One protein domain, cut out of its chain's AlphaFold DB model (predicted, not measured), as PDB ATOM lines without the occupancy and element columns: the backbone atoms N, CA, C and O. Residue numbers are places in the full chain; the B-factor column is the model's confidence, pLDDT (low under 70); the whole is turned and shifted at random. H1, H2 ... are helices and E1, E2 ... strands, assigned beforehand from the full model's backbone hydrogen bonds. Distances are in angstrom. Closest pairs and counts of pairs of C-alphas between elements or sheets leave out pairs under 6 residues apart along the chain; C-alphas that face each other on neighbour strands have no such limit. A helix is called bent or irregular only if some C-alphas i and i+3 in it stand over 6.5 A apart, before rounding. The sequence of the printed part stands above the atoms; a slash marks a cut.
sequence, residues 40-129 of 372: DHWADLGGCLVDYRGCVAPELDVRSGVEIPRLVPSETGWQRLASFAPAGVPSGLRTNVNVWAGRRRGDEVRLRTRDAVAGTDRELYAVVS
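What this domain is: This is residues 40 to 129 of the 372 residues of an uncharacterized protein of Deltaproteobacteria bacterium (UniProt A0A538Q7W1). Look for one strongly twisted, curling sheet of four strands, with helix H1 packed on it, mostly through contacts with E4, and with H2 off the sheet, near the last residues of H1. Long loops make up much of the rest: residues 45 to 70 run from one edge strand, E1, to the other, E2, and residues 84 to 96 join the two helices. The printed part has 90 residues with two named helices and four named strands, in the order E1, E2, H1, H2, E3, E4; the sheet runs E1, E3, E4, E2 and is mixed. The class is mixed, helices and strands, with under half of the residues in named elements. The whole is compact, with a radius of gyration of the C-alphas of 12.1 A and spans of 36 by 27 by 22 A.

Where its parts are: Find C-alpha 40 at (106.118, 173.166, 45.618); from there E1, residues 40 to 44, runs 13.5 A. E2 is residues 71 to 73, 6.0 A long. H1, residues 75 to 83, begins at C-alpha 75 at (115.406, 166.123, 31.971) and is 12.4 A long. H2, residues 97 to 104, is 10.5 A long and irregular: C-alphas 99 and 102 are 7.6 A apart. E3, residues 108 to 115, runs 22.9 A. E4, residues 122 to 128, runs 17.1 A and ends at C-alpha 128 at (102.859, 165.851, 39.759).

How they stand to each other: Start at edge strand E1, antiparallel to E3 at 141 degrees, where N 41 and O 111 are 2.9 A apart, within hydrogen-bond range. E3 and E4 form a hairpin, antiparallel at 146 degrees, with N 112 and O 126 at 2.9 A. E4 and edge strand E2 are parallel at 65 degrees, with N 72 and O 122 at 2.8 A. H1 is on the sheet; the closest C-alphas of H1 and E4 are those of Gly 77 and Ala 126, 4.1 A apart. H2 is not on the sheet. H1 and H2 are close but not clearly touching, at a steep tilt of 44 degrees, the same way; their closest C-alphas, of Ala 82 and Val 97, are 6.6 A apart. H2 is apart from E2 and from E4. In H1 every O i to N i+4 pair is within hydrogen-bond range; in H2 1 of 4 is, beside 3 of 5 O i to N i+3 pairs.

The domain as a whole: The two C-alphas farthest apart, those of Gly 88 and Gly 119, are 37.4 A apart. The links from E1 to E2 and from H1 to H2 are long; inside the first, residues 49 to 50 pair antiparallel with residues 56 to 57. The printed part has no cut. Its mean pLDDT is 92.0, and no printed residue is under 70.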
ATOM      1  N   ASP A  40     107.214 173.613  46.459       94.38
ATOM      2  CA  ASP A  40     106.118 173.166  45.618       94.38
ATOM      3  C   ASP A  40     105.212 174.357  45.296       94.38
ATOM      4  O   ASP A  40     104.811 175.099  46.193       94.38
ATOM      5  N   HIS A  41     104.863 174.499  44.021       95.38
ATOM      6  CA  HIS A  41     103.948 175.524  43.533       95.38
ATOM      7  C   HIS A  41     102.776 174.890  42.795       95.38
ATOM      8  O   HIS A  41     102.941 173.898  42.083       95.38
ATOM      9  N   TRP A  42     101.592 175.464  42.929       95.94
ATOM     10  CA  TRP A  42     100.405 175.040  42.196       95.94
ATOM     11  C   TRP A  42     100.223 175.910  40.963       95.94
ATOM     12  O   TRP A  42     100.126 177.125  41.081       95.94
ATOM     13  N   ALA A  43     100.157 175.306  39.781       95.06
ATOM     14  CA  ALA A  43     100.018 176.033  38.525       95.06
ATOM     15  C   ALA A  43      98.822 175.524  37.719       95.06
ATOM     16  O   ALA A  43      98.544 174.323  37.697       95.06
ATOM     17  N   ASP A  44      98.156 176.438  37.010       94.06
ATOM     18  CA  ASP A  44      97.284 176.078  35.892       94.06
ATOM     19  C   ASP A  44      98.168 175.635  34.725       94.06
ATOM     20  O   ASP A  44      98.930 176.431  34.164       94.06
ATOM     21  N   LEU A  45      98.053 174.366  34.339       92.62
ATOM     22  CA  LEU A  45      98.841 173.795  33.256       92.62
ATOM     23  C   LEU A  45      98.608 174.523  31.924       92.62
ATOM     24  O   LEU A  45      99.516 174.575  31.095       92.62
ATOM     25  N   GLY A  46      97.426 175.116  31.718       91.19
ATOM     26  CA  GLY A  46      97.142 175.918  30.530       91.19
ATOM     27  C   GLY A  46      97.723 177.325  30.526       91.19
ATOM     28  O   GLY A  46      97.755 177.942  29.459       91.19
ATOM     29  N   GLY A  47      98.193 177.805  31.677       87.69
ATOM     30  CA  GLY A  47      98.968 179.038  31.816       87.69
ATOM     31  C   GLY A  47     100.480 178.823  31.708       87.69
ATOM     32  O   GLY A  47     101.225 179.790  31.601       87.69
ATOM     33  N   CYS A  48     100.960 177.573  31.709       91.38
ATOM     34  CA  CYS A  48     102.383 177.291  31.552       91.38
ATOM     35  C   CYS A  48     102.845 177.546  30.111       91.38
ATOM     36  O   CYS A  48     102.355 176.930  29.162       91.38
ATOM     37  N   LEU A  49     103.858 178.398  29.968       91.81
ATOM     38  CA  LEU A  49     104.526 178.669  28.699       91.81
ATOM     39  C   LEU A  49     105.999 178.282  28.787       91.81
ATOM     40  O   LEU A  49     106.609 178.319  29.853       91.81
ATOM     41  N   VAL A  50     106.575 177.923  27.649       94.25
ATOM     42  CA  VAL A  50     108.010 177.691  27.497       94.25
ATOM     43  C   VAL A  50     108.580 178.820  26.664       94.25
ATOM     44  O   VAL A  50     108.118 179.077  25.549       94.25
ATOM     45  N   ASP A  51     109.571 179.507  27.210       92.75
ATOM     46  CA  ASP A  51     110.202 180.630  26.537       92.75
ATOM     47  C   ASP A  51     111.226 180.182  25.474       92.75
ATOM     48  O   ASP A  51     111.502 179.000  25.269       92.75
ATOM     49  N   TYR A  52     111.836 181.153  24.793       90.62
ATOM     50  CA  TYR A  52     112.857 180.895  23.772       90.62
ATOM     51  C   TYR A  52     114.154 180.273  24.322       90.62
ATOM     52  O   TYR A  52     114.983 179.815  23.537       90.62
ATOM     53  N   ARG A  53     114.353 180.270  25.647       90.06
ATOM     54  CA  ARG A  53     115.489 179.634  26.329       90.06
ATOM     55  C   ARG A  53     115.155 178.220  26.813       90.06
ATOM     56  O   ARG A  53     116.000 177.594  27.442       90.06
ATOM     57  N   GLY A  54     113.946 177.722  26.543       90.94
ATOM     58  CA  GLY A  54     113.487 176.416  27.017       90.94
ATOM     59  C   GLY A  54     113.100 176.397  28.498       90.94
ATOM     60  O   GLY A  54     112.930 175.322  29.068       90.94
ATOM     61  N   CYS A  55     112.960 177.562  29.133       93.62
ATOM     62  CA  CYS A  55     112.524 177.671  30.518       93.62
ATOM     63  C   CYS A  55     110.997 177.658  30.603       93.62
ATOM     64  O   CYS A  55     110.318 178.304  29.801       93.62
ATOM     65  N   VAL A  56     110.463 176.982  31.617       94.00
ATOM     66  CA  VAL A  56     109.036 177.004  31.946       94.00
ATOM     67  C   VAL A  56     108.747 178.274  32.743       94.00
ATOM     68  O   VAL A  56     109.357 178.517  33.782       94.00
ATOM     69  N   ALA A  57     107.830 179.095  32.250       90.38
ATOM     70  CA  ALA A  57     107.395 180.341  32.865       90.38
ATOM     71  C   ALA A  57     105.906 180.227  33.235       90.38
ATOM     72  O   ALA A  57     105.045 180.519  32.402       90.38
ATOM     73  N   PRO A  58     105.586 179.726  34.439       76.25
ATOM     74  CA  PRO A  58     104.258 179.894  35.019       76.25
ATOM     75  C   PRO A  58     104.074 181.347  35.493       76.25
ATOM     76  O   PRO A  58     105.041 181.985  35.894       76.25
ATOM     77  N   GLU A  59     102.850 181.880  35.433       79.62
ATOM     78  CA  GLU A  59     102.586 183.275  35.826       79.62
ATOM     79  C   GLU A  59     102.505 183.437  37.352       79.62
ATOM     80  O   GLU A  59     103.273 184.187  37.945       79.62
ATOM     81  N   LEU A  60     101.588 182.719  38.001       89.94
ATOM     82  CA  LEU A  60     101.329 182.818  39.436       89.94
ATOM     83  C   LEU A  60     101.007 181.439  40.008       89.94
ATOM     84  O   LEU A  60     100.433 180.585  39.325       89.94
ATOM     85  N   ASP A  61     101.324 181.248  41.283       93.56
ATOM     86  CA  ASP A  61     100.816 180.128  42.054       93.56
ATOM     87  C   ASP A  61      99.308 180.301  42.264       93.56
ATOM     88  O   ASP A  61      98.859 181.270  42.875       93.56
ATOM     89  N   VAL A  62      98.510 179.362  41.758       93.25
ATOM     90  CA  VAL A  62      97.044 179.497  41.720       93.25
ATOM     91  C   VAL A  62      96.390 179.410  43.098       93.25
ATOM     92  O   VAL A  62      95.218 179.757  43.235       93.25
ATOM     93  N   ARG A  63      97.121 178.957  44.126       93.50
ATOM     94  CA  ARG A  63      96.600 178.832  45.495       93.50
ATOM     95  C   ARG A  63      97.054 179.958  46.412       93.50
ATOM     96  O   ARG A  63      96.294 180.354  47.290       93.50
ATOM     97  N   SER A  64      98.273 180.457  46.237       93.44
ATOM     98  CA  SER A  64      98.853 181.513  47.079       93.44
ATOM     99  C   SER A  64      98.887 182.888  46.412       93.44
ATOM    100  O   SER A  64      99.024 183.890  47.108       93.44
ATOM    101  N   GLY A  65      98.765 182.959  45.084       91.12
ATOM    102  CA  GLY A  65      98.892 184.192  44.304       91.12
ATOM    103  C   GLY A  65     100.325 184.726  44.203       91.12
ATOM    104  O   GLY A  65     100.522 185.830  43.701       91.12
ATOM    105  N   VAL A  66     101.318 183.979  44.690       92.62
ATOM    106  CA  VAL A  66     102.733 184.365  44.644       92.62
ATOM    107  C   VAL A  66     103.291 184.116  43.244       92.62
ATOM    108  O   VAL A  66     102.985 183.102  42.619       92.62
ATOM    109  N   GLU A  67     104.124 185.032  42.754       90.75
ATOM    110  CA  GLU A  67     104.835 184.858  41.487       90.75
ATOM    111  C   GLU A  67     105.788 183.663  41.566       90.75
ATOM    112  O   GLU A  67     106.592 183.539  42.493       90.75
ATOM    113  N   ILE A  68     105.686 182.767  40.584       91.31
ATOM    114  CA  ILE A  68     106.582 181.620  40.481       91.31
ATOM    115  C   ILE A  68     107.745 182.044  39.580       91.31
ATOM    116  O   ILE A  68     107.509 182.504  38.460       91.31
ATOM    117  N   PRO A  69     109.008 181.889  40.018       90.19
ATOM    118  CA  PRO A  69     110.140 182.259  39.186       90.19
ATOM    119  C   PRO A  69     110.169 181.422  37.907       90.19
ATOM    120  O   PRO A  69     109.643 180.310  37.835       90.19
ATOM    121  N   ARG A  70     110.872 181.929  36.897       92.19
ATOM    122  CA  ARG A  70     111.193 181.149  35.705       92.19
ATOM    123  C   ARG A  70     111.967 179.886  36.092       92.19
ATOM    124  O   ARG A  70     112.945 179.959  36.834       92.19
ATOM    125  N   LEU A  71     111.551 178.748  35.545       95.50
ATOM    126  CA  LEU A  71     112.076 177.438  35.902       95.50
ATOM    127  C   LEU A  71     112.877 176.825  34.753       95.50
ATOM    128  O   LEU A  71     112.372 176.676  33.638       95.50
ATOM    129  N   VAL A  72     114.101 176.400  35.033       94.94
ATOM    130  CA  VAL A  72     114.907 175.577  34.127       94.94
ATOM    131  C   VAL A  72     114.486 174.118  34.323       94.94
ATOM    132  O   VAL A  72     114.649 173.586  35.419       94.94
ATOM    133  N   PRO A  73     113.896 173.442  33.328       93.88
ATOM    134  CA  PRO A  73     113.456 172.070  33.521       93.88
ATOM    135  C   PRO A  73     114.645 171.108  33.555       93.88
ATOM    136  O   PRO A  73     115.495 171.124  32.665       93.88
ATOM    137  N   SER A  74     114.674 170.219  34.550       92.75
ATOM    138  CA  SER A  74     115.529 169.033  34.490       92.75
ATOM    139  C   SER A  74     115.027 168.086  33.393       92.75
ATOM    140  O   SER A  74     113.876 168.190  32.959       92.75
ATOM    141  N   GLU A  75     115.844 167.121  32.962       91.12
ATOM    142  CA  GLU A  75     115.406 166.123  31.971       91.12
ATOM    143  C   GLU A  75     114.115 165.418  32.423       91.12
ATOM    144  O   GLU A  75     113.135 165.345  31.680       91.12
ATOM    145  N   THR A  76     114.077 164.973  33.679       89.62
ATOM    146  CA  THR A  76     112.911 164.307  34.265       89.62
ATOM    147  C   THR A  76     111.744 165.270  34.444       89.62
ATOM    148  O   THR A  76     110.620 164.927  34.083       89.62
ATOM    149  N   GLY A  77     111.981 166.493  34.929       93.06
ATOM    150  CA  GLY A  77     110.940 167.515  35.060       93.06
ATOM    151  C   GLY A  77     110.264 167.813  33.722       93.06
ATOM    152  O   GLY A  77     109.034 167.859  33.640       93.06
ATOM    153  N   TRP A  78     111.056 167.895  32.652       94.06
ATOM    154  CA  TRP A  78     110.572 168.062  31.286       94.06
ATOM    155  C   TRP A  78     109.766 166.863  30.790       94.06
ATOM    156  O   TRP A  78     108.653 167.025  30.286       94.06
ATOM    157  N   GLN A  79     110.290 165.645  30.964       92.19
ATOM    158  CA  GLN A  79     109.587 164.414  30.593       92.19
ATOM    159  C   GLN A  79     108.252 164.282  31.339       92.19
ATOM    160  O   GLN A  79     107.241 163.889  30.748       92.19
ATOM    161  N   ARG A  80     108.218 164.652  32.625       92.56
ATOM    162  CA  ARG A  80     106.993 164.672  33.430       92.56
ATOM    163  C   ARG A  80     106.007 165.704  32.921       92.56
ATOM    164  O   ARG A  80     104.857 165.334  32.709       92.56
ATOM    165  N   LEU A  81     106.435 166.931  32.642       94.12
ATOM    166  CA  LEU A  81     105.569 167.953  32.054       94.12
ATOM    167  C   LEU A  81     104.968 167.479  30.719       94.12
ATOM    168  O   LEU A  81     103.753 167.514  30.536       94.12
ATOM    169  N   ALA A  82     105.797 166.926  29.830       93.69
ATOM    170  CA  ALA A  82     105.366 166.373  28.546       93.69
ATOM    171  C   ALA A  82     104.361 165.211  28.686       93.69
ATOM    172  O   ALA A  82     103.517 165.009  27.808       93.69
ATOM    173  N   SER A  83     104.401 164.460  29.795       92.62
ATOM    174  CA  SER A  83     103.465 163.355  30.048       92.62
ATOM    175  C   SER A  83     102.013 163.812  30.247       92.62
ATOM    176  O   SER A  83     101.093 163.022  30.025       92.62
ATOM    177  N   PHE A  84     101.785 165.091  30.570       93.75
ATOM    178  CA  PHE A  84     100.441 165.667  30.673       93.75
ATOM    179  C   PHE A  84      99.831 166.047  29.315       93.75
ATOM    180  O   PHE A  84      98.632 166.352  29.245       93.75
ATOM    181  N   ALA A  85     100.593 165.978  28.217       94.81
ATOM    182  CA  ALA A  85     100.072 166.251  26.882       94.81
ATOM    183  C   ALA A  85      98.822 165.387  26.587       94.81
ATOM    184  O   ALA A  85      98.880 164.158  26.752       94.81
ATOM    185  N   PRO A  86      97.694 165.990  26.152       94.19
ATOM    186  CA  PRO A  86      96.465 165.268  25.820       94.19
ATOM    187  C   PRO A  86      96.694 164.108  24.841       94.19
ATOM    188  O   PRO A  86      97.583 164.168  23.993       94.19
ATOM    189  N   ALA A  87      95.853 163.071  24.902       90.81
ATOM    190  CA  ALA A  87      95.998 161.869  24.073       90.81
ATOM    191  C   ALA A  87      96.012 162.144  22.554       90.81
ATOM    192  O   ALA A  87      96.642 161.401  21.809       90.81
ATOM    193  N   GLY A  88      95.363 163.224  22.099       91.69
ATOM    194  CA  GLY A  88      95.336 163.639  20.691       91.69
ATOM    195  C   GLY A  88      96.572 164.410  20.205       91.69
ATOM    196  O   GLY A  88      96.591 164.840  19.054       91.69
ATOM    197  N   VAL A  89      97.581 164.640  21.052       94.62
ATOM    198  CA  VAL A  89      98.836 165.296  20.649       94.62
ATOM    199  C   VAL A  89      99.799 164.243  20.082       94.62
ATOM    200  O   VAL A  89     100.122 163.287  20.791       94.62
ATOM    201  N   PRO A  90     100.298 164.403  18.839       94.19
ATOM    202  CA  PRO A  90     101.287 163.493  18.260       94.19
ATOM    203  C   PRO A  90     102.521 163.345  19.153       94.19
ATOM    204  O   PRO A  90     102.981 164.329  19.732       94.19
ATOM    205  N   SER A  91     103.098 162.142  19.231       89.81
ATOM    206  CA  SER A  91     104.228 161.829  20.123       89.81
ATOM    207  C   SER A  91     105.398 162.810  19.997       89.81
ATOM    208  O   SER A  91     105.871 163.315  21.012       89.81
ATOM    209  N   GLY A  92     105.796 163.156  18.768       91.06
ATOM    210  CA  GLY A  92     106.878 164.112  18.494       91.06
ATOM    211  C   GLY A  92     106.589 165.563  18.901       91.06
ATOM    212  O   GLY A  92     107.507 166.370  18.943       91.06
ATOM    213  N   LEU A  93     105.335 165.901  19.222       93.44
ATOM    214  CA  LEU A  93     104.926 167.236  19.672       93.44
ATOM    215  C   LEU A  93     104.629 167.299  21.176       93.44
ATOM    216  O   LEU A  93     104.385 168.385  21.694       93.44
ATOM    217  N   ARG A  94     104.666 166.173  21.903       93.06
ATOM    218  CA  ARG A  94     104.368 166.158  23.350       93.06
ATOM    219  C   ARG A  94     105.406 166.924  24.167       93.06
ATOM    220  O   ARG A  94     105.054 167.523  25.176       93.06
ATOM    221  N   THR A  95     106.655 166.966  23.710       92.25
ATOM    222  CA  THR A  95     107.720 167.776  24.319       92.25
ATOM    223  C   THR A  95     107.592 169.266  24.003       92.25
ATOM    224  O   THR A  95     108.199 170.074  24.691       92.25
ATOM    225  N   ASN A  96     106.788 169.666  23.012       93.88
ATOM    226  CA  ASN A  96     106.508 171.074  22.746       93.88
ATOM    227  C   ASN A  96     105.289 171.526  23.561       93.88
ATOM    228  O   ASN A  96     104.159 171.516  23.075       93.88
ATOM    229  N   VAL A  97     105.531 171.911  24.815       94.00
ATOM    230  CA  VAL A  97     104.494 172.322  25.781       94.00
ATOM    231  C   VAL A  97     103.583 173.415  25.214       94.00
ATOM    232  O   VAL A  97     102.364 173.312  25.324       94.00
ATOM    233  N   ASN A  98     104.144 174.392  24.495       94.88
ATOM    234  CA  ASN A  98     103.390 175.504  23.905       94.88
ATOM    235  C   ASN A  98     102.325 175.056  22.886       94.88
ATOM    236  O   ASN A  98     101.353 175.772  22.662       94.88
ATOM    237  N   VAL A  99     102.468 173.873  22.273       94.62
ATOM    238  CA  VAL A  99     101.496 173.341  21.297       94.62
ATOM    239  C   VAL A  99     100.209 172.857  21.966       94.62
ATOM    240  O   VAL A  99      99.151 172.820  21.328       94.62
ATOM    241  N   TRP A 100     100.279 172.448  23.234       95.25
ATOM    242  CA  TRP A 100      99.176 171.741  23.877       95.25
ATOM    243  C   TRP A 100      98.768 172.281  25.244       95.25
ATOM    244  O   TRP A 100      97.626 172.025  25.626       95.25
ATOM    245  N   ALA A 101      99.622 173.029  25.949       94.12
ATOM    246  CA  ALA A 101      99.346 173.545  27.291       94.12
ATOM    247  C   ALA A 101      98.001 174.271  27.347       94.12
ATOM    248  O   ALA A 101      97.137 173.883  28.121       94.12
ATOM    249  N   GLY A 102      97.726 175.196  26.421       93.00
ATOM    250  CA  GLY A 102      96.453 175.930  26.386       93.00
ATOM    251  C   GLY A 102      95.185 175.058  26.302       93.00
ATOM    252  O   GLY A 102      94.111 175.516  26.683       93.00
ATOM    253  N   ARG A 103      95.288 173.790  25.864       94.19
ATOM    254  CA  ARG A 103      94.176 172.812  25.850       94.19
ATOM    255  C   ARG A 103      93.898 172.182  27.221       94.19
ATOM    256  O   ARG A 103      92.954 171.411  27.347       94.19
ATOM    257  N   ARG A 104      94.746 172.465  28.207       93.31
ATOM    258  CA  ARG A 104      94.717 171.998  29.599       93.31
ATOM    259  C   ARG A 104      94.412 173.147  30.567       93.31
ATOM    260  O   ARG A 104      94.761 173.075  31.736       93.31
ATOM    261  N   ARG A 105      93.806 174.232  30.079       90.81
ATOM    262  CA  ARG A 105      93.414 175.367  30.920       90.81
ATOM    263  C   ARG A 105      92.433 174.912  31.998       90.81
ATOM    264  O   ARG A 105      91.417 174.299  31.677       90.81
ATOM    265  N   GLY A 106      92.739 175.251  33.244       89.19
ATOM    266  CA  GLY A 106      92.006 174.816  34.429       89.19
ATOM    267  C   GLY A 106      92.490 173.486  35.016       89.19
ATOM    268  O   GLY A 106      92.069 173.147  36.122       89.19
ATOM    269  N   ASP A 107      93.384 172.752  34.340       93.94
ATOM    270  CA  ASP A 107      94.004 171.557  34.915       93.94
ATOM    271  C   ASP A 107      95.113 172.000  35.878       93.94
ATOM    272  O   ASP A 107      96.200 172.412  35.472       93.94
ATOM    273  N   GLU A 108      94.837 171.900  37.176       94.75
ATOM    274  CA  GLU A 108      95.817 172.202  38.216       94.75
ATOM    275  C   GLU A 108      96.887 171.099  38.294       94.75
ATOM    276  O   GLU A 108      96.586 169.901  38.339       94.75
ATOM    277  N   VAL A 109      98.155 171.504  38.361       94.94
ATOM    278  CA  VAL A 109      99.298 170.621  38.625       94.94
ATOM    279  C   VAL A 109     100.179 171.203  39.720       94.94
ATOM    280  O   VAL A 109     100.204 172.413  39.941       94.94
ATOM    281  N   ARG A 110     100.942 170.341  40.396       95.19
ATOM    282  CA  ARG A 110     101.975 170.778  41.334       95.19
ATOM    283  C   ARG A 110     103.342 170.714  40.658       95.19
ATOM    284  O   ARG A 110     103.802 169.641  40.258       95.19
ATOM    285  N   LEU A 111     103.968 171.875  40.525       95.31
ATOM    286  CA  LEU A 111     105.334 172.064  40.059       95.31
ATOM    287  C   LEU A 111     106.271 171.928  41.253       95.31
ATOM    288  O   LEU A 111     106.196 172.714  42.195       95.31
ATOM    289  N   ARG A 112     107.156 170.934  41.213       94.44
ATOM    290  CA  ARG A 112     108.155 170.730  42.262       94.44
ATOM    291  C   ARG A 112     109.468 171.346  41.823       94.44
ATOM    292  O   ARG A 112     110.020 170.986  40.776       94.44
ATOM    293  N   THR A 113     109.950 172.291  42.615       95.00
ATOM    294  CA  THR A 113     111.088 173.141  42.270       95.00
ATOM    295  C   THR A 113     112.181 173.068  43.315       95.00
ATOM    296  O   THR A 113     111.934 172.689  44.462       95.00
ATOM    297  N   ARG A 114     113.399 173.427  42.921       94.69
ATOM    298  CA  ARG A 114     114.562 173.500  43.809       94.69
ATOM    299  C   ARG A 114     115.648 174.381  43.218       94.69
ATOM    300  O   ARG A 114     115.553 174.760  42.055       94.69
ATOM    301  N   ASP A 115     116.702 174.640  43.971       94.56
ATOM    302  CA  ASP A 115     117.862 175.358  43.446       94.56
ATOM    303  C   ASP A 115     118.646 174.475  42.463       94.56
ATOM    304  O   ASP A 115     118.925 173.296  42.733       94.56
ATOM    305  N   ALA A 116     118.980 175.039  41.298       88.94
ATOM    306  CA  ALA A 116     119.798 174.364  40.299       88.94
ATOM    307  C   ALA A 116     121.202 174.061  40.851       88.94
ATOM    308  O   ALA A 116     121.719 174.749  41.727       88.94
ATOM    309  N   VAL A 117     121.851 173.015  40.328       83.81
ATOM    310  CA  VAL A 117     123.211 172.638  40.766       83.81
ATOM    311  C   VAL A 117     124.234 173.727  40.423       83.81
ATOM    312  O   VAL A 117     125.193 173.927  41.166       83.81
ATOM    313  N   ALA A 118     124.039 174.416  39.300       78.38
ATOM    314  CA  ALA A 118     124.915 175.473  38.823       78.38
ATOM    315  C   ALA A 118     124.114 176.765  38.630       78.38
ATOM    316  O   ALA A 118     123.192 176.803  37.819       78.38
ATOM    317  N   GLY A 119     124.502 177.822  39.343       75.75
ATOM    318  CA  GLY A 119     123.915 179.154  39.207       75.75
ATOM    319  C   GLY A 119     122.822 179.465  40.228       75.75
ATOM    320  O   GLY A 119     122.679 178.791  41.242       75.75
ATOM    321  N   THR A 120     122.090 180.542  39.961       78.44
ATOM    322  CA  THR A 120     121.008 181.070  40.811       78.44
ATOM    323  C   THR A 120     119.622 180.706  40.282       78.44
ATOM    324  O   THR A 120     118.621 181.226  40.768       78.44
ATOM    325  N   ASP A 121     119.561 179.877  39.241       88.12
ATOM    326  CA  ASP A 121     118.312 179.516  38.588       88.12
ATOM    327  C   ASP A 121     117.528 178.500  39.421       88.12
ATOM    328  O   ASP A 121     118.082 177.663  40.143       88.12
ATOM    329  N   ARG A 122     116.206 178.551  39.273       94.31
ATOM    330  CA  ARG A 122     115.298 177.583  39.872       94.31
ATOM    331  C   ARG A 122     115.085 176.426  38.905       94.31
ATOM    332  O   ARG A 122     114.692 176.632  37.761       94.31
ATOM    333  N   GLU A 123     115.320 175.201  39.351       95.38
ATOM    334  CA  GLU A 123     115.089 173.994  38.565       95.38
ATOM    335  C   GLU A 123     113.655 173.481  38.766       95.38
ATOM    336  O   GLU A 123     113.217 173.291  39.902       95.38
ATOM    337  N   LEU A 124     112.939 173.185  37.674       95.38
ATOM    338  CA  LEU A 124     111.740 172.340  37.695       95.38
ATOM    339  C   LEU A 124     112.190 170.881  37.626       95.38
ATOM    340  O   LEU A 124     112.523 170.384  36.548       95.38
ATOM    341  N   TYR A 125     112.198 170.187  38.765       94.00
ATOM    342  CA  TYR A 125     112.666 168.802  38.812       94.00
ATOM    343  C   TYR A 125     111.538 167.776  38.666       94.00
ATOM    344  O   TYR A 125     111.810 166.640  38.277       94.00
ATOM    345  N   ALA A 126     110.283 168.162  38.933       94.06
ATOM    346  CA  ALA A 126     109.131 167.285  38.755       94.06
ATOM    347  C   ALA A 126     107.815 168.037  38.528       94.06
ATOM    348  O   ALA A 126     107.622 169.158  38.994       94.06
ATOM    349  N   VAL A 127     106.876 167.361  37.861       94.25
ATOM    350  CA  VAL A 127     105.475 167.780  37.743       94.25
ATOM    351  C   VAL A 127     104.597 166.619  38.185       94.25
ATOM    352  O   VAL A 127     104.724 165.498  37.669       94.25
ATOM    353  N   VAL A 128     103.720 166.872  39.155       93.88
ATOM    354  CA  VAL A 128     102.859 165.851  39.759       93.88
ATOM    355  C   VAL A 128     101.397 166.293  39.779       93.88
ATOM    356  O   VAL A 128     101.074 167.480  39.764       93.88
ATOM    357  N   SER A 129     100.493 165.314  39.779       91.62
ATOM    358  CA  SER A 129      99.051 165.562  39.846       91.62
ATOM    359  C   SER A 129      98.632 166.091  41.225       91.62
ATOM    360  O   SER A 129      99.305 165.771  42.205       91.62
TER     361      SER A 129